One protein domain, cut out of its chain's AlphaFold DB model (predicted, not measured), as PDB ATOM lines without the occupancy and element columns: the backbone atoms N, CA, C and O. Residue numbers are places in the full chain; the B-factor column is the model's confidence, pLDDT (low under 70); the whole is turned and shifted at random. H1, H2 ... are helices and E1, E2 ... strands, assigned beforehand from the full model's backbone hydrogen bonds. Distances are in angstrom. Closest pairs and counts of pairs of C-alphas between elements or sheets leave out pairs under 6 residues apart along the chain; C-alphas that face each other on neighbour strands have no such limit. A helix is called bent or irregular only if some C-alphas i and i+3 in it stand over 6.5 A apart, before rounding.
ATOM      1  N   GLY A  28      99.439 132.368 145.197       67.25
ATOM      2  CA  GLY A  28      98.251 133.053 145.696       67.25
ATOM      3  C   GLY A  28      96.957 132.532 145.046       67.25
ATOM      4  O   GLY A  28      97.001 131.797 144.053       67.25
ATOM      5  N   PRO A  29      95.788 132.883 145.604       79.00
ATOM      6  CA  PRO A  29      94.498 132.481 145.047       79.00
ATOM      7  C   PRO A  29      94.297 133.011 143.617       79.00
ATOM      8  O   PRO A  29      94.845 134.046 143.229       79.00
ATOM      9  N   VAL A  30      93.510 132.270 142.836       85.75
ATOM     10  CA  VAL A  30      92.999 132.690 141.526       85.75
ATOM     11  C   VAL A  30      91.483 132.768 141.641       85.75
ATOM     12  O   VAL A  30      90.836 131.770 141.962       85.75
ATOM     13  N   ASP A  31      90.944 133.964 141.440       90.81
ATOM     14  CA  ASP A  31      89.513 134.228 141.431       90.81
ATOM     15  C   ASP A  31      88.872 133.692 140.135       90.81
ATOM     16  O   ASP A  31      89.570 133.467 139.137       90.81
ATOM     17  N   PRO A  32      87.547 133.457 140.131       93.25
ATOM     18  CA  PRO A  32      86.830 133.016 138.939       93.25
ATOM     19  C   PRO A  32      86.982 133.965 137.747       93.25
ATOM     20  O   PRO A  32      87.440 135.099 137.889       93.25
ATOM     21  N   LEU A  33      86.532 133.487 136.586       95.50
ATOM     22  CA  LEU A  33      86.528 134.240 135.335       95.50
ATOM     23  C   LEU A  33      85.963 135.653 135.512       95.50
ATOM     24  O   LEU A  33      84.834 135.818 135.976       95.50
ATOM     25  N   ILE A  34      86.742 136.643 135.080       95.88
ATOM     26  CA  ILE A  34      86.259 138.003 134.848       95.88
ATOM     27  C   ILE A  34      86.119 138.188 133.342       95.88
ATOM     28  O   ILE A  34      87.109 138.211 132.611       95.88
ATOM     29  N   ASP A  35      84.875 138.326 132.904       95.12
ATOM     30  CA  ASP A  35      84.481 138.606 131.529       95.12
ATOM     31  C   ASP A  35      83.814 139.990 131.412       95.12
ATOM     32  O   ASP A  35      83.655 140.728 132.393       95.12
ATOM     33  N   GLU A  36      83.402 140.352 130.198       94.69
ATOM     34  CA  GLU A  36      82.699 141.612 129.939       94.69
ATOM     35  C   GLU A  36      81.411 141.733 130.760       94.69
ATOM     36  O   GLU A  36      81.140 142.790 131.325       94.69
ATOM     37  N   GLN A  37      80.648 140.644 130.906       95.75
ATOM     38  CA  GLN A  37      79.421 140.643 131.704       95.75
ATOM     39  C   GLN A  37      79.709 140.967 133.177       95.75
ATOM     40  O   GLN A  37      78.961 141.712 133.819       95.75
ATOM     41  N   THR A  38      80.799 140.423 133.713       96.31
ATOM     42  CA  THR A  38      81.262 140.701 135.071       96.31
ATOM     43  C   THR A  38      81.585 142.181 135.225       96.31
ATOM     44  O   THR A  38      81.077 142.798 136.162       96.31
ATOM     45  N   ILE A  39      82.344 142.767 134.293       96.12
ATOM     46  CA  ILE A  39      82.666 144.205 134.265       96.12
ATOM     47  C   ILE A  39      81.390 145.055 134.199       96.12
ATOM     48  O   ILE A  39      81.227 145.983 134.987       96.12
ATOM     49  N   GLU A  40      80.467 144.745 133.289       96.12
ATOM     50  CA  GLU A  40      79.228 145.509 133.096       96.12
ATOM     51  C   GLU A  40      78.288 145.469 134.309       96.12
ATOM     52  O   GLU A  40      77.467 146.369 134.483       96.12
ATOM     53  N   SER A  41      78.409 144.448 135.160       97.00
ATOM     54  CA  SER A  41      77.618 144.327 136.388       97.00
ATOM     55  C   SER A  41      78.137 145.169 137.561       97.00
ATOM     56  O   SER A  41      77.441 145.278 138.574       97.00
ATOM     57  N   GLN A  42      79.331 145.760 137.442       97.94
ATOM     58  CA  GLN A  42      79.948 146.536 138.517       97.94
ATOM     59  C   GLN A  42      79.374 147.954 138.631       97.94
ATOM     60  O   GLN A  42      78.968 148.576 137.648       97.94
ATOM     61  N   ASP A  43      79.397 148.495 139.852       97.25
ATOM     62  CA  ASP A  43      79.045 149.889 140.138       97.25
ATOM     63  C   ASP A  43      80.308 150.766 140.171       97.25
ATOM     64  O   ASP A  43      81.022 150.814 141.175       97.25
ATOM     65  N   PHE A  44      80.590 151.463 139.068       97.81
ATOM     66  CA  PHE A  44      81.744 152.362 138.924       97.81
ATOM     67  C   PHE A  44      81.496 153.725 139.587       97.81
ATOM     68  O   PHE A  44      81.452 154.768 138.935       97.81
ATOM     69  N   ASN A  45      81.285 153.710 140.902       97.50
ATOM     70  CA  ASN A  45      80.894 154.884 141.683       97.50
ATOM     71  C   ASN A  45      82.074 155.707 142.231       97.50
ATOM     72  O   ASN A  45      81.853 156.758 142.841       97.50
ATOM     73  N   LEU A  46      83.312 155.252 142.019       98.62
ATOM     74  CA  LEU A  46      84.522 155.980 142.384       98.62
ATOM     75  C   LEU A  46      85.130 156.663 141.163       98.62
ATOM     76  O   LEU A  46      84.901 156.283 140.016       98.62
ATOM     77  N   THR A  47      85.935 157.686 141.424       98.56
ATOM     78  CA  THR A  47      86.590 158.466 140.378       98.56
ATOM     79  C   THR A  47      88.015 158.780 140.792       98.56
ATOM     80  O   THR A  47      88.236 159.211 141.927       98.56
ATOM     81  N   THR A  48      88.984 158.563 139.900       98.69
ATOM     82  CA  THR A  48      90.370 158.944 140.192       98.69
ATOM     83  C   THR A  48      90.519 160.471 140.213       98.69
ATOM     84  O   THR A  48      89.858 161.166 139.436       98.69
ATOM     85  N   PRO A  49      91.315 161.033 141.138       98.25
ATOM     86  CA  PRO A  49      91.344 162.477 141.378       98.25
ATOM     87  C   PRO A  49      91.890 163.323 140.217       98.25
ATOM     88  O   PRO A  49      91.500 164.484 140.100       98.25
ATOM     89  N   ASN A  50      92.791 162.785 139.396       97.88
ATOM     90  CA  ASN A  50      93.456 163.496 138.309       97.88
ATOM     91  C   ASN A  50      92.749 163.247 136.972       97.88
ATOM     92  O   ASN A  50      92.120 164.155 136.434       97.88
ATOM     93  N   TYR A  51      92.796 162.017 136.449       98.25
ATOM     94  CA  TYR A  51      92.262 161.715 135.116       98.25
ATOM     95  C   TYR A  51      90.756 161.447 135.087       98.25
ATOM     96  O   TYR A  51      90.165 161.365 134.009       98.25
ATOM     97  N   GLY A  52      90.117 161.323 136.250       98.38
ATOM     98  CA  GLY A  52      88.679 161.113 136.339       98.38
ATOM     99  C   GLY A  52      88.225 159.719 135.905       98.38
ATOM    100  O   GLY A  52      87.062 159.573 135.537       98.38
ATOM    101  N   MET A  53      89.110 158.714 135.914       98.75
ATOM    102  CA  MET A  53      88.762 157.339 135.536       98.75
ATOM    103  C   MET A  53      87.649 156.815 136.442       98.75
ATOM    104  O   MET A  53      87.665 157.070 137.647       98.75
ATOM    105  N   GLN A  54      86.699 156.076 135.876       98.75
ATOM    106  CA  GLN A  54      85.572 155.501 136.607       98.75
ATOM    107  C   GLN A  54      85.999 154.169 137.218       98.75
ATOM    108  O   GLN A  54      86.406 153.264 136.494       98.75
ATOM    109  N   VAL A  55      85.923 154.031 138.542       98.75
ATOM    110  CA  VAL A  55      86.514 152.887 139.249       98.75
ATOM    111  C   VAL A  55      85.468 152.140 140.072       98.75
ATOM    112  O   VAL A  55      84.672 152.746 140.789       98.75
ATOM    113  N   ALA A  56      85.506 150.814 139.988       98.56
ATOM    114  CA  ALA A  56      84.864 149.892 140.916       98.56
ATOM    115  C   ALA A  56      85.965 149.115 141.651       98.56
ATOM    116  O   ALA A  56      86.941 148.692 141.032       98.56
ATOM    117  N   ILE A  57      85.835 148.939 142.965       97.81
ATOM    118  CA  ILE A  57      86.813 148.209 143.783       97.81
ATOM    119  C   ILE A  57      86.078 147.078 144.492       97.81
ATOM    120  O   ILE A  57      85.134 147.332 145.245       97.81
ATOM    121  N   ASP A  58      86.507 145.843 144.247       96.56
ATOM    122  CA  ASP A  58      85.977 144.673 144.932       96.56
ATOM    123  C   ASP A  58      86.244 144.751 146.443       96.56
ATOM    124  O   ASP A  58      87.291 145.207 146.903       96.56
ATOM    125  N   SER A  59      85.285 144.273 147.236       94.50
ATOM    126  CA  SER A  59      85.350 144.333 148.703       94.50
ATOM    127  C   SER A  59      86.496 143.532 149.333       94.50
ATOM    128  O   SER A  59      86.801 143.737 150.509       94.50
ATOM    129  N   GLY A  60      87.103 142.607 148.586       92.31
ATOM    130  CA  GLY A  60      88.264 141.833 148.999       92.31
ATOM    131  C   GLY A  60      89.595 142.571 148.855       92.31
ATOM    132  O   GLY A  60      90.573 142.121 149.450       92.31
ATOM    133  N   VAL A  61      89.648 143.682 148.109       93.06
ATOM    134  CA  VAL A  61      90.857 144.510 147.959       93.06
ATOM    135  C   VAL A  61      91.230 145.114 149.310       93.06
ATOM    136  O   VAL A  61      90.404 145.740 149.980       93.06
ATOM    137  N   THR A  62      92.481 144.920 149.731       91.38
ATOM    138  CA  THR A  62      92.928 145.331 151.072       91.38
ATOM    139  C   THR A  62      93.538 146.727 151.116       91.38
ATOM    140  O   THR A  62      93.521 147.385 152.164       91.38
ATOM    141  N   ALA A  63      94.040 147.200 149.980       88.88
ATOM    142  CA  ALA A  63      94.550 148.534 149.771       88.88
ATOM    143  C   ALA A  63      93.460 149.568 150.055       88.88
ATOM    144  O   ALA A  63      92.289 149.418 149.701       88.88
ATOM    145  N   GLY A  64      93.855 150.671 150.690       93.88
ATOM    146  CA  GLY A  64      92.933 151.770 150.941       93.88
ATOM    147  C   GLY A  64      92.407 152.355 149.629       93.88
ATOM    148  O   GLY A  64      93.184 152.606 148.714       93.88
ATOM    149  N   THR A  65      91.106 152.653 149.561       96.81
ATOM    150  CA  THR A  65      90.454 153.214 148.363       96.81
ATOM    151  C   THR A  65      91.225 154.385 147.753       96.81
ATOM    152  O   THR A  65      91.499 154.373 146.561       96.81
ATOM    153  N   GLN A  66      91.629 155.377 148.555       97.88
ATOM    154  CA  GLN A  66      92.372 156.530 148.033       97.88
ATOM    155  C   GLN A  66      93.730 156.127 147.441       97.88
ATOM    156  O   GLN A  66      94.101 156.622 146.386       97.88
ATOM    157  N   HIS A  67      94.436 155.195 148.085       95.75
ATOM    158  CA  HIS A  67      95.718 154.681 147.598       95.75
ATOM    159  C   HIS A  67      95.565 153.986 146.241       95.75
ATOM    160  O   HIS A  67      96.362 154.230 145.341       95.75
ATOM    161  N   VAL A  68      94.502 153.194 146.064       96.50
ATOM    162  CA  VAL A  68      94.161 152.583 144.771       96.50
ATOM    163  C   VAL A  68      93.950 153.650 143.697       96.50
ATOM    164  O   VAL A  68      94.571 153.582 142.639       96.50
ATOM    165  N   LEU A  69      93.107 154.647 143.973       98.25
ATOM    166  CA  LEU A  69      92.786 155.706 143.012       98.25
ATOM    167  C   LEU A  69      94.029 156.524 142.625       98.25
ATOM    168  O   LEU A  69      94.249 156.776 141.440       98.25
ATOM    169  N   ASP A  70      94.864 156.873 143.605       97.25
ATOM    170  CA  ASP A  70      96.114 157.602 143.385       97.25
ATOM    171  C   ASP A  70      97.110 156.770 142.563       97.25
ATOM    172  O   ASP A  70      97.783 157.295 141.676       97.25
ATOM    173  N   LEU A  71      97.221 155.461 142.824       94.50
ATOM    174  CA  LEU A  71      98.108 154.578 142.066       94.50
ATOM    175  C   LEU A  71      97.706 154.463 140.594       94.50
ATOM    176  O   LEU A  71      98.590 154.471 139.732       94.50
ATOM    177  N   LEU A  72      96.407 154.356 140.305       97.00
ATOM    178  CA  LEU A  72      95.901 154.306 138.932       97.00
ATOM    179  C   LEU A  72      96.279 155.582 138.168       97.00
ATOM    180  O   LEU A  72      96.861 155.492 137.085       97.00
ATOM    181  N   ASP A  73      96.028 156.759 138.754       97.69
ATOM    182  CA  ASP A  73      96.389 158.046 138.147       97.69
ATOM    183  C   ASP A  73      97.897 158.189 137.945       97.69
ATOM    184  O   ASP A  73      98.350 158.492 136.841       97.69
ATOM    185  N   ASN A  74      98.684 157.940 138.996       95.69
ATOM    186  CA  ASN A  74     100.134 158.112 138.949       95.69
ATOM    187  C   ASN A  74     100.759 157.224 137.871       95.69
ATOM    188  O   ASN A  74     101.614 157.664 137.104       95.69
ATOM    189  N   ARG A  75     100.316 155.969 137.758       93.81
ATOM    190  CA  ARG A  75     100.878 155.054 136.761       93.81
ATOM    191  C   ARG A  75     100.363 155.307 135.354       93.81
ATOM    192  O   ARG A  75     101.101 155.018 134.411       93.81
ATOM    193  N   ALA A  76      99.148 155.840 135.209       96.88
ATOM    194  CA  ALA A  76      98.682 156.354 133.929       96.88
ATOM    195  C   ALA A  76      99.569 157.522 133.477       96.88
ATOM    196  O   ALA A  76     100.111 157.473 132.379       96.88
ATOM    197  N   GLU A  77      99.826 158.502 134.347       97.00
ATOM    198  CA  GLU A  77     100.722 159.625 134.050       97.00
ATOM    199  C   GLU A  77     102.131 159.159 133.664       97.00
ATOM    200  O   GLU A  77     102.664 159.581 132.638       97.00
ATOM    201  N   GLU A  78     102.721 158.243 134.437       95.00
ATOM    202  CA  GLU A  78     104.037 157.675 134.135       95.00
ATOM    203  C   GLU A  78     104.079 156.991 132.762       95.00
ATOM    204  O   GLU A  78     105.066 157.137 132.038       95.00
ATOM    205  N   PHE A  79     103.038 156.229 132.407       95.75
ATOM    206  CA  PHE A  79     102.945 155.582 131.101       95.75
ATOM    207  C   PHE A  79     102.818 156.614 129.980       95.75
ATOM    208  O   PHE A  79     103.626 156.587 129.054       95.75
ATOM    209  N   LEU A  80     101.860 157.541 130.076       97.00
ATOM    210  CA  LEU A  80     101.586 158.524 129.026       97.00
ATOM    211  C   LEU A  80     102.794 159.433 128.781       97.00
ATOM    212  O   LEU A  80     103.216 159.627 127.641       97.00
ATOM    213  N   ASN A  81     103.417 159.917 129.855       96.81
ATOM    214  CA  ASN A  81     104.617 160.734 129.758       96.81
ATOM    215  C   ASN A  81     105.808 159.950 129.179       96.81
ATOM    216  O   ASN A  81     106.594 160.503 128.420       96.81
ATOM    217  N   CYS A  82     105.954 158.661 129.500       96.06
ATOM    218  CA  CYS A  82     107.013 157.838 128.919       96.06
ATOM    219  C   CYS A  82     106.772 157.552 127.428       96.06
ATOM    220  O   CYS A  82     107.678 157.731 126.616       96.06
ATOM    221  N   GLN A  83     105.564 157.103 127.076       96.00
ATOM    222  CA  GLN A  83     105.239 156.602 125.739       96.00
ATOM    223  C   GLN A  83     105.083 157.737 124.724       96.00
ATOM    224  O   GLN A  83     105.511 157.604 123.579       96.00
ATOM    225  N   PHE A  84     104.495 158.857 125.147       95.25
ATOM    226  CA  PHE A  84     104.117 159.957 124.259       95.25
ATOM    227  C   PHE A  84     104.836 161.271 124.573       95.25
ATOM    228  O   PHE A  84     104.769 162.209 123.782       95.25
ATOM    229  N   GLY A  85     105.541 161.364 125.706       96.12
ATOM    230  CA  GLY A  85     106.182 162.607 126.147       96.12
ATOM    231  C   GLY A  85     105.201 163.670 126.646       96.12
ATOM    232  O   GLY A  85     105.626 164.792 126.922       96.12
ATOM    233  N   ASP A  86     103.911 163.337 126.742       93.88
ATOM    234  CA  ASP A  86     102.856 164.262 127.135       93.88
ATOM    235  C   ASP A  86     101.755 163.540 127.933       93.88
ATOM    236  O   ASP A  86     101.001 162.748 127.365       93.88
ATOM    237  N   PRO A  87     101.623 163.795 129.247       94.62
ATOM    238  CA  PRO A  87     100.527 163.244 130.038       94.62
ATOM    239  C   PRO A  87      99.167 163.878 129.705       94.62
ATOM    240  O   PRO A  87      98.130 163.320 130.060       94.62
ATOM    241  N   GLN A  88      99.134 165.034 129.025       95.50
ATOM    242  CA  GLN A  88      97.885 165.747 128.751       95.50
ATOM    243  C   GLN A  88      96.954 164.995 127.795       95.50
ATOM    244  O   GLN A  88      95.743 165.205 127.841       95.50
ATOM    245  N   ILE A  89      97.485 164.058 127.005       95.25
ATOM    246  CA  ILE A  89      96.682 163.232 126.095       95.25
ATOM    247  C   ILE A  89      95.619 162.400 126.830       95.25
ATOM    248  O   ILE A  89      94.644 161.979 126.225       95.25
ATOM    249  N   GLY A  90      95.779 162.169 128.141       97.06
ATOM    250  CA  GLY A  90      94.784 161.464 128.944       97.06
ATOM    251  C   GLY A  90      93.494 162.259 129.194       97.06
ATOM    252  O   GLY A  90      92.512 161.675 129.650       97.06
ATOM    253  N   PHE A  91      93.468 163.568 128.918       98.12
ATOM    254  CA  PHE A  91      92.318 164.442 129.196       98.12
ATOM    255  C   PHE A  91      91.408 164.697 127.989       98.12
ATOM    256  O   PHE A  91      90.318 165.243 128.166       98.12
ATOM    257  N   GLU A  92      91.813 164.302 126.783       96.31
ATOM    258  CA  GLU A  92      91.069 164.540 125.542       96.31
ATOM    259  C   GLU A  92      91.086 163.320 124.612       96.31
ATOM    260  O   GLU A  92      91.733 162.316 124.901       96.31
ATOM    261  N   ASP A  93      90.328 163.389 123.515       97.31
ATOM    262  CA  ASP A  93      90.363 162.357 122.479       97.31
ATOM    263  C   ASP A  93      91.752 162.335 121.818       97.31
ATOM    264  O   ASP A  93      92.234 163.357 121.321       97.31
ATOM    265  N   PHE A  94      92.371 161.159 121.755       96.38
ATOM    266  CA  PHE A  94      93.678 160.940 121.140       96.38
ATOM    267  C   PHE A  94      93.547 160.051 119.900       96.38
ATOM    268  O   PHE A  94      92.829 159.056 119.917       96.38
ATOM    269  N   MET A  95      94.231 160.392 118.808       96.50
ATOM    270  CA  MET A  95      94.164 159.631 117.556       96.50
ATOM    271  C   MET A  95      95.435 158.810 117.366       96.50
ATOM    272  O   MET A  95      96.526 159.373 117.291       96.50
ATOM    273  N   LEU A  96      95.278 157.492 117.265       93.19
ATOM    274  CA  LEU A  96      96.358 156.577 116.913       93.19
ATOM    275  C   LEU A  96      96.734 156.719 115.431       93.19
ATOM    276  O   LEU A  96      95.959 157.225 114.615       93.19
ATOM    277  N   ASP A  97      97.911 156.212 115.066       90.19
ATOM    278  CA  ASP A  97      98.432 156.273 113.693       90.19
ATOM    279  C   ASP A  97      97.546 155.539 112.666       90.19
ATOM    280  O   ASP A  97      97.568 155.861 111.476       90.19
ATOM    281  N   ASP A  98      96.750 154.566 113.112       90.12
ATOM    282  CA  ASP A  98      95.791 153.828 112.285       90.12
ATOM    283  C   ASP A  98      94.429 154.541 112.133       90.12
ATOM    284  O   ASP A  98      93.556 154.071 111.399       90.12
ATOM    285  N   GLY A  99      94.262 155.699 112.781       94.56
ATOM    286  CA  GLY A  99      93.041 156.501 112.784       94.56
ATOM    287  C   GLY A  99      92.038 156.137 113.882       94.56
ATOM    288  O   GLY A  99      90.989 156.781 113.962       94.56
ATOM    289  N   THR A 100      92.332 155.147 114.727       94.44
ATOM    290  CA  THR A 100      91.514 154.819 115.900       94.44
ATOM    291  C   THR A 100      91.519 155.986 116.884       94.44
ATOM    292  O   THR A 100      92.567 156.560 117.179       94.44
ATOM    293  N   VAL A 101      90.341 156.343 117.398       96.25
ATOM    294  CA  VAL A 101      90.189 157.394 118.410       96.25
ATOM    295  C   VAL A 101      90.083 156.749 119.786       96.25
ATOM    296  O   VAL A 101      89.173 155.962 120.032       96.25
ATOM    297  N   VAL A 102      91.004 157.109 120.673       97.44
ATOM    298  CA  VAL A 102      91.028 156.728 122.086       97.44
ATOM    299  C   VAL A 102      90.352 157.841 122.893       97.44
ATOM    300  O   VAL A 102      90.852 158.967 122.877       97.44
ATOM    301  N   PRO A 103      89.237 157.571 123.599       97.75
ATOM    302  CA  PRO A 103      88.573 158.570 124.436       97.75
ATOM    303  C   PRO A 103      89.450 159.027 125.617       97.75
ATOM    304  O   PRO A 103      90.346 158.287 126.048       97.75
ATOM    305  N   PRO A 104      89.152 160.182 126.244       98.31
ATOM    306  CA  PRO A 104      89.835 160.606 127.462       98.31
ATOM    307  C   PRO A 104      89.729 159.541 128.560       98.31
ATOM    308  O   PRO A 104      88.757 158.783 128.628       98.31
ATOM    309  N   LEU A 105      90.704 159.512 129.467       98.56
ATOM    310  CA  LEU A 105      90.738 158.564 130.584       98.56
ATOM    311  C   LEU A 105      89.534 158.702 131.523       98.56
ATOM    312  O   LEU A 105      89.159 157.729 132.163       98.56
ATOM    313  N   SER A 106      88.853 159.850 131.541       98.56
ATOM    314  CA  SER A 106      87.595 160.013 132.286       98.56
ATOM    315  C   SER A 106      86.461 159.075 131.837       98.56
ATOM    316  O   SER A 106      85.493 158.854 132.569       98.56
ATOM    317  N   GLN A 107      86.568 158.499 130.636       98.25
ATOM    318  CA  GLN A 107      85.626 157.507 130.116       98.25
ATOM    319  C   GLN A 107      86.078 156.060 130.356       98.25
ATOM    320  O   GLN A 107      85.252 155.156 130.249       98.25
ATOM    321  N   LEU A 108      87.343 155.841 130.733       98.62
ATOM    322  CA  LEU A 108      87.872 154.514 131.028       98.62
ATOM    323  C   LEU A 108      87.252 153.973 132.319       98.62
ATOM    324  O   LEU A 108      87.276 154.634 133.363       98.62
ATOM    325  N   ARG A 109      86.743 152.741 132.246       98.69
ATOM    326  CA  ARG A 109      86.253 151.983 133.401       98.69
ATOM    327  C   ARG A 109      87.332 151.044 133.924       98.69
ATOM    328  O   ARG A 109      87.943 150.310 133.153       98.69
ATOM    329  N   VAL A 110      87.549 151.037 135.234       98.62
ATOM    330  CA  VAL A 110      88.566 150.205 135.889       98.62
ATOM    331  C   VAL A 110      87.931 149.404 137.013       98.62
ATOM    332  O   VAL A 110      87.396 149.978 137.960       98.62
ATOM    333  N   TYR A 111      87.984 148.079 136.921       98.38
ATOM    334  CA  TYR A 111      87.550 147.179 137.980       98.38
ATOM    335  C   TYR A 111      88.764 146.600 138.705       98.38
ATOM    336  O   TYR A 111      89.582 145.896 138.115       98.38
ATOM    337  N   VAL A 112      88.897 146.922 139.988       97.44
ATOM    338  CA  VAL A 112      90.018 146.492 140.824       97.44
ATOM    339  C   VAL A 112      89.600 145.292 141.661       97.44
ATOM    340  O   VAL A 112      88.635 145.379 142.418       97.44
ATOM    341  N   VAL A 113      90.348 144.195 141.559       95.62
ATOM    342  CA  VAL A 113      90.076 142.925 142.252       95.62
ATOM    343  C   VAL A 113      91.242 142.509 143.150       95.62
ATOM    344  O   VAL A 113      92.368 142.942 142.911       95.62
ATOM    345  N   PRO A 114      91.026 141.706 144.207       91.44
ATOM    346  CA  PRO A 114      92.102 141.365 145.139       91.44
ATOM    347  C   PRO A 114      93.165 140.461 144.511       91.44
ATOM    348  O   PRO A 114      94.366 140.683 144.685       91.44
ATOM    349  N   ASN A 115      92.735 139.449 143.757       89.00
ATOM    350  CA  ASN A 115      93.610 138.382 143.295       89.00
ATOM    351  C   ASN A 115      93.727 138.372 141.773       89.00
ATOM    352  O   ASN A 115      93.009 139.065 141.055       89.00
ATOM    353  N   ARG A 116      94.648 137.552 141.267       89.94
ATOM    354  CA  ARG A 116      94.619 137.162 139.852       89.94
ATOM    355  C   ARG A 116      93.330 136.404 139.572       89.94
ATOM    356  O   ARG A 116      92.761 135.817 140.483       89.94
ATOM    357  N   PHE A 117      92.919 136.363 138.320       92.19
ATOM    358  CA  PHE A 117      91.632 135.804 137.930       92.19
ATOM    359  C   PHE A 117      91.755 135.005 136.637       92.19
ATOM    360  O   PHE A 117      92.682 135.220 135.850       92.19
ATOM    361  N   GLU A 118      90.840 134.063 136.426       94.25
ATOM    362  CA  GLU A 118      90.694 133.426 135.117       94.25
ATOM    363  C   GLU A 118      90.274 134.471 134.071       94.25
ATOM    364  O   GLU A 118      89.504 135.386 134.362       94.25
ATOM    365  N   CYS A 119      90.802 134.364 132.855       91.94
ATOM    366  CA  CYS A 119      90.565 135.333 131.784       91.94
ATOM    367  C   CYS A 119      90.651 134.680 130.400       91.94
ATOM    368  O   CYS A 119      91.271 133.628 130.234       91.94
ATOM    369  N   GLU A 120      90.070 135.343 129.400       90.06
ATOM    370  CA  GLU A 120      90.099 134.924 127.993       90.06
ATOM    371  C   GLU A 120      91.090 135.776 127.178       90.06
ATOM    372  O   GLU A 120      90.722 136.448 126.219       90.06
ATOM    373  N   ALA A 121      92.366 135.769 127.574       84.31
ATOM    374  CA  ALA A 121      93.437 136.418 126.817       84.31
ATOM    375  C   ALA A 121      94.044 135.462 125.768       84.31
ATOM    376  O   ALA A 121      94.016 134.241 125.931       84.31
ATOM    377  N   GLU A 122      94.637 136.001 124.695       81.50
ATOM    378  CA  GLU A 122      95.150 135.177 123.583       81.50
ATOM    379  C   GLU A 122      96.271 134.202 123.987       81.50
ATOM    380  O   GLU A 122      96.402 133.124 123.403       81.50
ATOM    381  N   ASP A 123      97.089 134.562 124.979       76.38
ATOM    382  CA  ASP A 123      98.312 133.841 125.347       76.38
ATOM    383  C   ASP A 123      98.271 133.193 126.744       76.38
ATOM    384  O   ASP A 123      99.226 132.516 127.139       76.38
ATOM    385  N   ARG A 124      97.184 133.382 127.506       81.88
ATOM    386  CA  ARG A 124      97.071 132.924 128.901       81.88
ATOM    387  C   ARG A 124      95.625 132.765 129.358       81.88
ATOM    388  O   ARG A 124      94.730 133.444 128.879       81.88
ATOM    389  N   SER A 125      95.432 131.909 130.360       86.88
ATOM    390  CA  SER A 125      94.132 131.664 131.001       86.88
ATOM    391  C   SER A 125      94.007 132.272 132.403       86.88
ATOM    392  O   SER A 125      92.972 132.122 133.042       86.88
ATOM    393  N   VAL A 126      95.077 132.889 132.917       88.50
ATOM    394  CA  VAL A 126      95.115 133.557 134.226       88.50
ATOM    395  C   VAL A 126      95.775 134.918 134.055       88.50
ATOM    396  O   VAL A 126      96.890 135.013 133.534       88.50
ATOM    397  N   CYS A 127      95.098 135.955 134.532       89.44
ATOM    398  CA  CYS A 127      95.475 137.345 134.351       89.44
ATOM    399  C   CYS A 127      95.708 138.047 135.694       89.44
ATOM    400  O   CYS A 127      95.020 137.794 136.681       89.44
ATOM    401  N   GLY A 128      96.693 138.948 135.718       89.44
ATOM    402  CA  GLY A 128      96.778 140.018 136.722       89.44
ATOM    403  C   GLY A 128      96.105 141.311 136.249       89.44
ATOM    404  O   GLY A 128      95.917 142.231 137.033       89.44
ATOM    405  N   GLY A 129      95.757 141.375 134.966       92.81
ATOM    406  CA  GLY A 129      95.043 142.458 134.319       92.81
ATOM    407  C   GLY A 129      94.579 142.013 132.935       92.81
ATOM    408  O   GLY A 129      95.130 141.056 132.389       92.81
ATOM    409  N   ILE A 130      93.527 142.647 132.428       94.88
ATOM    410  CA  ILE A 130      93.048 142.469 131.055       94.88
ATOM    411  C   ILE A 130      92.318 143.737 130.603       94.88
ATOM    412  O   ILE A 130      91.517 144.303 131.356       94.88
ATOM    413  N   TYR A 131      92.588 144.171 129.374       96.88
ATOM    414  CA  TYR A 131      91.828 145.209 128.684       96.88
ATOM    415  C   TYR A 131      90.735 144.604 127.792       96.88
ATOM    416  O   TYR A 131      91.005 143.762 126.935       96.88
ATOM    417  N   PHE A 132      89.500 145.069 127.973       96.75
ATOM    418  CA  PHE A 132      88.333 144.682 127.187       96.75
ATOM    419  C   PHE A 132      88.067 145.723 126.096       96.75
ATOM    420  O   PHE A 132      87.522 146.798 126.362       96.75
ATOM    421  N   PHE A 133      88.453 145.393 124.861       93.88
ATOM    422  CA  PHE A 133      88.400 146.303 123.713       93.88
ATOM    423  C   PHE A 133      86.982 146.785 123.383       93.88
ATOM    424  O   PHE A 133      86.795 147.970 123.116       93.88
ATOM    425  N   ASP A 134      85.986 145.896 123.432       94.56
ATOM    426  CA  ASP A 134      84.616 146.206 123.000       94.56
ATOM    427  C   ASP A 134      83.893 147.175 123.947       94.56
ATOM    428  O   ASP A 134      82.947 147.861 123.547       94.56
ATOM    429  N   ILE A 135      84.354 147.264 125.197       95.81
ATOM    430  CA  ILE A 135      83.692 148.031 126.254       95.81
ATOM    431  C   ILE A 135      84.578 149.123 126.885       95.81
ATOM    432  O   ILE A 135      84.119 149.778 127.821       95.81
ATOM    433  N   ASP A 136      85.804 149.344 126.395       96.88
ATOM    434  CA  ASP A 136      86.807 150.279 126.956       96.88
ATOM    435  C   ASP A 136      86.899 150.177 128.490       96.88
ATOM    436  O   ASP A 136      86.561 151.100 129.243       96.88
ATOM    437  N   ALA A 137      87.284 148.992 128.967       98.31
ATOM    438  CA  ALA A 137      87.403 148.713 130.391       98.31
ATOM    439  C   ALA A 137      88.639 147.873 130.714       98.31
ATOM    440  O   ALA A 137      89.078 147.059 129.908       98.31
ATOM    441  N   ILE A 138      89.178 148.040 131.920       98.19
ATOM    442  CA  ILE A 138      90.297 147.249 132.439       98.19
ATOM    443  C   ILE A 138      89.860 146.560 133.729       98.19
ATOM    444  O   ILE A 138      89.390 147.228 134.649       98.19
ATOM    445  N   ALA A 139      90.072 145.247 133.837       97.31
ATOM    446  CA  ALA A 139      90.168 144.590 135.141       97.31
ATOM    447  C   ALA A 139      91.637 144.534 135.565       97.31
ATOM    448  O   ALA A 139      92.497 144.225 134.742       97.31
ATOM    449  N   ILE A 140      91.938 144.821 136.832       95.31
ATOM    450  CA  ILE A 140      93.305 144.812 137.366       95.31
ATOM    451  C   ILE A 140      93.330 144.236 138.782       95.31
ATOM    452  O   ILE A 140      92.510 144.602 139.623       95.31
ATOM    453  N   SER A 141      94.279 143.347 139.064       92.38
ATOM    454  CA  SER A 141      94.455 142.797 140.405       92.38
ATOM    455  C   SER A 141      95.360 143.673 141.273       92.38
ATOM    456  O   SER A 141      96.408 144.139 140.821       92.38
ATOM    457  N   GLU A 142      94.983 143.858 142.542       87.12
ATOM    458  CA  GLU A 142      95.767 144.547 143.574       87.12
ATOM    459  C   GLU A 142      97.187 143.986 143.637       87.12
ATOM    460  O   GLU A 142      98.151 144.724 143.436       87.12
ATOM    461  N   GLY A 143      97.312 142.670 143.834       70.50
ATOM    462  CA  GLY A 143      98.599 141.992 143.982       70.50
ATOM    463  C   GLY A 143      99.375 141.756 142.683       70.50
ATOM    464  O   GLY A 143     100.536 141.355 142.752       70.50
ATOM    465  N   GLY A 144      98.775 141.983 141.507       66.88
ATOM    466  CA  GLY A 144      99.402 141.680 140.219       66.88
ATOM    467  C   GLY A 144      99.978 140.256 140.172       66.88
ATOM    468  O   GLY A 144      99.282 139.269 140.423       66.88
ATOM    469  N   PHE A 145     101.275 140.167 139.868       62.12
ATOM    470  CA  PHE A 145     102.100 138.970 140.049       62.12
ATOM    471  C   PHE A 145     103.005 139.155 141.277       62.12
ATOM    472  O   PHE A 145     103.587 140.229 141.460       62.12
ATOM    473  N   GLU A 146     103.148 138.110 142.100       55.47
ATOM    474  CA  GLU A 146     103.987 138.140 143.306       55.47
ATOM    475  C   GLU A 146     105.413 138.639 142.992       55.47
ATOM    476  O   GLU A 146     106.036 138.217 142.017       55.47
ATOM    477  N   GLY A 147     105.927 139.565 143.810       56.41
ATOM    478  CA  GLY A 147     107.253 140.170 143.622       56.41
ATOM    479  C   GLY A 147     107.320 141.334 142.623       56.41
ATOM    480  O   GLY A 147     108.377 141.940 142.487       56.41
ATOM    481  N   CYS A 148     106.216 141.697 141.960       64.81
ATOM    482  CA  CYS A 148     106.190 142.774 140.958       64.81
ATOM    483  C   CYS A 148     105.606 144.109 141.470       64.81
ATOM    484  O   CYS A 148     105.498 145.067 140.701       64.81
ATOM    485  N   GLY A 149     105.215 144.170 142.749       67.38
ATOM    486  CA  GLY A 149     104.507 145.307 143.348       67.38
ATOM    487  C   GLY A 149     103.027 145.381 142.951       67.38
ATOM    488  O   GLY A 149     102.584 144.712 142.018       67.38
ATOM    489  N   GLU A 150     102.254 146.206 143.664       79.06
ATOM    490  CA  GLU A 150     100.814 146.392 143.407       79.06
ATOM    491  C   GLU A 150     100.566 146.829 141.958       79.06
ATOM    492  O   GLU A 150     101.421 147.512 141.402       79.06
ATOM    493  N   PHE A 151      99.446 146.465 141.326       80.12
ATOM    494  CA  PHE A 151      99.059 146.895 139.961       80.12
ATOM    495  C   PHE A 151     100.151 146.755 138.885       80.12
ATOM    496  O   PHE A 151     100.247 147.581 137.969       80.12
ATOM    497  N   SER A 152     101.037 145.766 139.008       79.00
ATOM    498  CA  SER A 152     102.263 145.659 138.201       79.00
ATOM    499  C   SER A 152     102.034 145.639 136.686       79.00
ATOM    500  O   SER A 152     102.919 146.049 135.935       79.00
ATOM    501  N   VAL A 153     100.849 145.219 136.242       88.62
ATOM    502  CA  VAL A 153     100.466 145.147 134.824       88.62
ATOM    503  C   VAL A 153      99.592 146.316 134.358       88.62
ATOM    504  O   VAL A 153      99.256 146.387 133.187       88.62
ATOM    505  N   TRP A 154      99.284 147.296 135.213       93.06
ATOM    506  CA  TRP A 154      98.424 148.430 134.844       93.06
ATOM    507  C   TRP A 154      98.895 149.175 133.588       93.06
ATOM    508  O   TRP A 154      98.102 149.455 132.697       93.06
ATOM    509  N   LYS A 155     100.200 149.457 133.472       93.94
ATOM    510  CA  LYS A 155     100.753 150.131 132.284       93.94
ATOM    511  C   LYS A 155     100.688 149.265 131.026       93.94
ATOM    512  O   LYS A 155     100.668 149.804 129.926       93.94
ATOM    513  N   HIS A 156     100.688 147.944 131.188       93.69
ATOM    514  CA  HIS A 156     100.529 147.000 130.089       93.69
ATOM    515  C   HIS A 156      99.089 147.015 129.571       93.69
ATOM    516  O   HIS A 156      98.889 147.228 128.380       93.69
ATOM    517  N   GLU A 157      98.100 146.932 130.463       95.31
ATOM    518  CA  GLU A 157      96.688 147.035 130.067       95.31
ATOM    519  C   GLU A 157      96.365 148.408 129.469       95.31
ATOM    520  O   GLU A 157      95.676 148.517 128.457       95.31
ATOM    521  N   LEU A 158      96.940 149.474 130.033       96.75
ATOM    522  CA  LEU A 158      96.802 150.811 129.469       96.75
ATOM    523  C   LEU A 158      97.446 150.906 128.078       96.75
ATOM    524  O   LEU A 158      96.906 151.575 127.204       96.75
ATOM    525  N   ALA A 159      98.556 150.208 127.825       96.62
ATOM    526  CA  ALA A 159      99.154 150.167 126.495       96.62
ATOM    527  C   ALA A 159      98.217 149.541 125.454       96.62
ATOM    528  O   ALA A 159      98.188 150.036 124.328       96.62
ATOM    529  N   HIS A 160      97.415 148.527 125.810       96.50
ATOM    530  CA  HIS A 160      96.403 147.969 124.898       96.50
ATOM    531  C   HIS A 160      95.384 149.019 124.462       96.50
ATOM    532  O   HIS A 160      95.131 149.169 123.266       96.50
ATOM    533  N   ARG A 161      94.898 149.836 125.403       96.81
ATOM    534  CA  ARG A 161      94.016 150.971 125.097       96.81
ATOM    535  C   ARG A 161      94.642 151.966 124.114       96.81
ATOM    536  O   ARG A 161      93.939 152.534 123.286       96.81
ATOM    537  N   TYR A 162      95.957 152.163 124.189       96.94
ATOM    538  CA  TYR A 162      96.713 153.097 123.346       96.94
ATOM    539  C   TYR A 162      97.422 152.435 122.145       96.94
ATOM    540  O   TYR A 162      98.338 153.028 121.572       96.94
ATOM    541  N   GLY A 163      97.000 151.234 121.732       95.50
ATOM    542  CA  GLY A 163      97.403 150.633 120.453       95.50
ATOM    543  C   GLY A 163      98.347 149.430 120.528       95.50
ATOM    544  O   GLY A 163      98.801 148.962 119.483       95.50
ATOM    545  N   LEU A 164      98.653 148.898 121.715       94.69
ATOM    546  CA  LEU A 164      99.287 147.583 121.825       94.69
ATOM    547  C   LEU A 164      98.295 146.508 121.360       94.69
ATOM    548  O   LEU A 164      97.206 146.368 121.917       94.69
ATOM    549  N   ALA A 165      98.674 145.729 120.353       92.94
ATOM    550  CA  ALA A 165      97.831 144.676 119.805       92.94
ATOM    551  C   ALA A 165      97.588 143.557 120.832       92.94
ATOM    552  O   ALA A 165      98.489 143.218 121.603       92.94
ATOM    553  N   ALA A 166      96.388 142.965 120.819       90.62
ATOM    554  CA  ALA A 166      96.018 141.849 121.700       90.62
ATOM    555  C   ALA A 166      96.930 140.619 121.515       90.62
ATOM    556  O   ALA A 166      97.299 139.961 122.485       90.62
ATOM    557  N   ASP A 167      97.371 140.374 120.277       90.38
ATOM    558  CA  ASP A 167      98.324 139.316 119.914       90.38
ATOM    559  C   ASP A 167      99.789 139.673 120.229       90.38
ATOM    560  O   ASP A 167     100.709 138.896 119.956       90.38
ATOM    561  N   HIS A 168     100.023 140.863 120.790       92.31
ATOM    562  CA  HIS A 168     101.332 141.414 121.126       92.31
ATOM    563  C   HIS A 168     102.299 141.569 119.937       92.31
ATOM    564  O   HIS A 168     103.509 141.719 120.138       92.31
ATOM    565  N   SER A 169     101.802 141.597 118.696       93.62
ATOM    566  CA  SER A 169     102.629 141.700 117.482       93.62
ATOM    567  C   SER A 169     103.487 142.972 117.402       93.62
ATOM    568  O   SER A 169     104.559 142.942 116.792       93.62
ATOM    569  N   ASN A 170     103.072 144.061 118.058       93.12
ATOM    570  CA  ASN A 170     103.799 145.335 118.151       93.12
ATOM    571  C   ASN A 170     104.326 145.645 119.568       93.12
ATOM    572  O   ASN A 170     104.638 146.792 119.891       93.12
ATOM    573  N   GLN A 171     104.474 144.637 120.437       91.81
ATOM    574  CA  GLN A 171     104.896 144.843 121.831       91.81
ATOM    575  C   GLN A 171     106.253 145.551 121.981       91.81
ATOM    576  O   GLN A 171     106.496 146.225 122.986       91.81
ATOM    577  N   SER A 172     107.145 145.446 120.988       92.38
ATOM    578  CA  SER A 172     108.416 146.182 120.968       92.38
ATOM    579  C   SER A 172     108.251 147.688 121.145       92.38
ATOM    580  O   SER A 172     109.113 148.308 121.767       92.38
ATOM    581  N   ASP A 173     107.146 148.244 120.656       92.31
ATOM    582  CA  ASP A 173     106.925 149.688 120.548       92.31
ATOM    583  C   ASP A 173     106.464 150.294 121.882       92.31
ATOM    584  O   ASP A 173     106.618 151.491 122.121       92.31
ATOM    585  N   PHE A 174     105.968 149.443 122.784       92.75
ATOM    586  CA  PHE A 174     105.453 149.821 124.101       92.75
ATOM    587  C   PHE A 174     106.361 149.368 125.246       92.75
ATOM    588  O   PHE A 174     106.344 149.949 126.329       92.75
ATOM    589  N   ASN A 175     107.197 148.351 125.018       87.50
ATOM    590  CA  ASN A 175     108.003 147.673 126.037       87.50
ATOM    591  C   ASN A 175     108.848 148.597 126.929       87.50
ATOM    592  O   ASN A 175     109.144 148.237 128.067       87.50
ATOM    593  N   ALA A 176     109.285 149.755 126.433       88.81
ATOM    594  CA  ALA A 176     110.060 150.702 127.234       88.81
ATOM    595  C   ALA A 176     109.231 151.343 128.364       88.81
ATOM    596  O   ALA A 176     109.787 151.665 129.413       88.81
ATOM    597  N   CYS A 177     107.920 151.492 128.159       90.94
ATOM    598  CA  CYS A 177     107.017 152.244 129.029       90.94
ATOM    599  C   CYS A 177     105.920 151.383 129.669       90.94
ATOM    600  O   CYS A 177     105.395 151.755 130.718       90.94
ATOM    601  N   SER A 178     105.590 150.235 129.068       84.94
ATOM    602  CA  SER A 178     104.511 149.344 129.512       84.94
ATOM    603  C   SER A 178     104.980 148.110 130.280       84.94
ATOM    604  O   SER A 178     104.161 147.435 130.903       84.94
ATOM    605  N   LYS A 179     106.287 147.802 130.265       78.25
ATOM    606  CA  LYS A 179     106.828 146.677 131.037       78.25
ATOM    607  C   LYS A 179     106.503 146.843 132.514       78.25
ATOM    608  O   LYS A 179     106.656 147.930 133.076       78.25
TER     609      LYS A 179
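What this domain is: This is residues 28 to 179 of the 190 residues of an uncharacterized protein of Candidatus Dadabacteria bacterium (UniProt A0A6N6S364). A four-stranded sheet has helices over both faces: the long helix H2 passes slantwise over E1 and E2 and the shorter H4 runs along E4 on one face, while the small helix H1 covers part of the other. H2 runs on past the sheet, and the short helices H3 and H5 pack on its far part; long loops fill much of the rest. The printed part has 152 residues with five named helices and five named strands, in the order H1 E1 H2 H3 E2 E3 E4 E5 H4 H5, and the mixed sheet runs E1 E2 E5 E4. The class is mixed, helices and strands, with under half of the residues, 63 of 152, in named elements. The whole is compact, with a radius of gyration of the C-alphas of 14.3 A and spans of 39 by 33 by 30 A.

Where its parts are: In the sheet, E1 is residues 54 to 57, E2 residues 109 to 113, 13.2 A long, E5 residues 137 to 141, 13.6 A long, and E4 residues 129 to 132. E1 begins at C-alpha 54 (85.572, 155.501, 136.607). H2, residues 65 to 84, is 28.5 A from C-alpha 65 (90.454, 153.214, 148.363) to C-alpha 84 (104.117, 159.957, 124.259). H4 is residues 154 to 161, 11.0 A long. H1 is residues 36 to 40, H3 residues 87 to 91 and H5 residues 175 to 178. H3 is neither bent nor irregular, but only just: C-alphas 87 and 90 are 6.1 A apart. E3, residues 116 to 118, pairs with no named strand.

How they stand to each other: E1 and E2 are parallel at 13 degrees, with N 110 and O 54 2.8 A apart, within hydrogen-bond range. E2 and E5 are parallel at 20 degrees, with N 111 and O 138 at 2.8 A. E5 and E4 are antiparallel at 169 degrees and form a hairpin, with N 132 and O 137 at 2.8 A. E1, H2, H3 and E2 make a strand-helix-strand unit, two parallel neighbour strands with helices between them, and its crossover is left-handed. H2 is on the sheet at a height of 10.7 A, over E1 and E2, slantwise at 55 degrees to E2 on the local plane. H4 is on the same face, 7.9 A over the sheet, over E4 and along it at 17 degrees on the local plane; the closest C-alphas are those of Tyr 131 and Glu 157, 5.4 A apart. H1 is on the opposite face at a height of 9.0 A, only just over E5, on which 3 of its 5 C-alphas fall. H2 is the hub. With residues 72 to 79 alone it touches H4 at a steep tilt of 57 degrees, the same way; the closest C-alphas, of Phe 79 and Lys 155, are 6.0 A apart. With residues 79 to 83 alone it touches H5, closest at C-alphas of Cys 82 and Cys 177, 5.6 A. H2 and H3 touch only at the corner, closest at C-alphas of Asn 81 and Pro 87, 4.8 A. H4 touches H5, closest at C-alphas of His 156 and Ser 178, 4.7 A. H1 and H2 are apart. Every O i to N i+4 pair is within hydrogen-bond range in H1, H2 and H4; H3 has 0 of 1, with 2 of 2 O i to N i+3 pairs, and H5 is too short for an O i to N i+4 pair.

The domain as a whole: The two farthest C-alphas, of Gly 28 and Gly 99, are 40.7 A apart. The printed part has no cut. The long links are H1 to E1, H3 to E2, E5 to H4 and H4 to H5. Residues 30 to 31 pair in parallel with residues 116 to 117 of E3. The mean pLDDT of the printed part is 92.4; residue 28 and residues 144 to 149 are under 70.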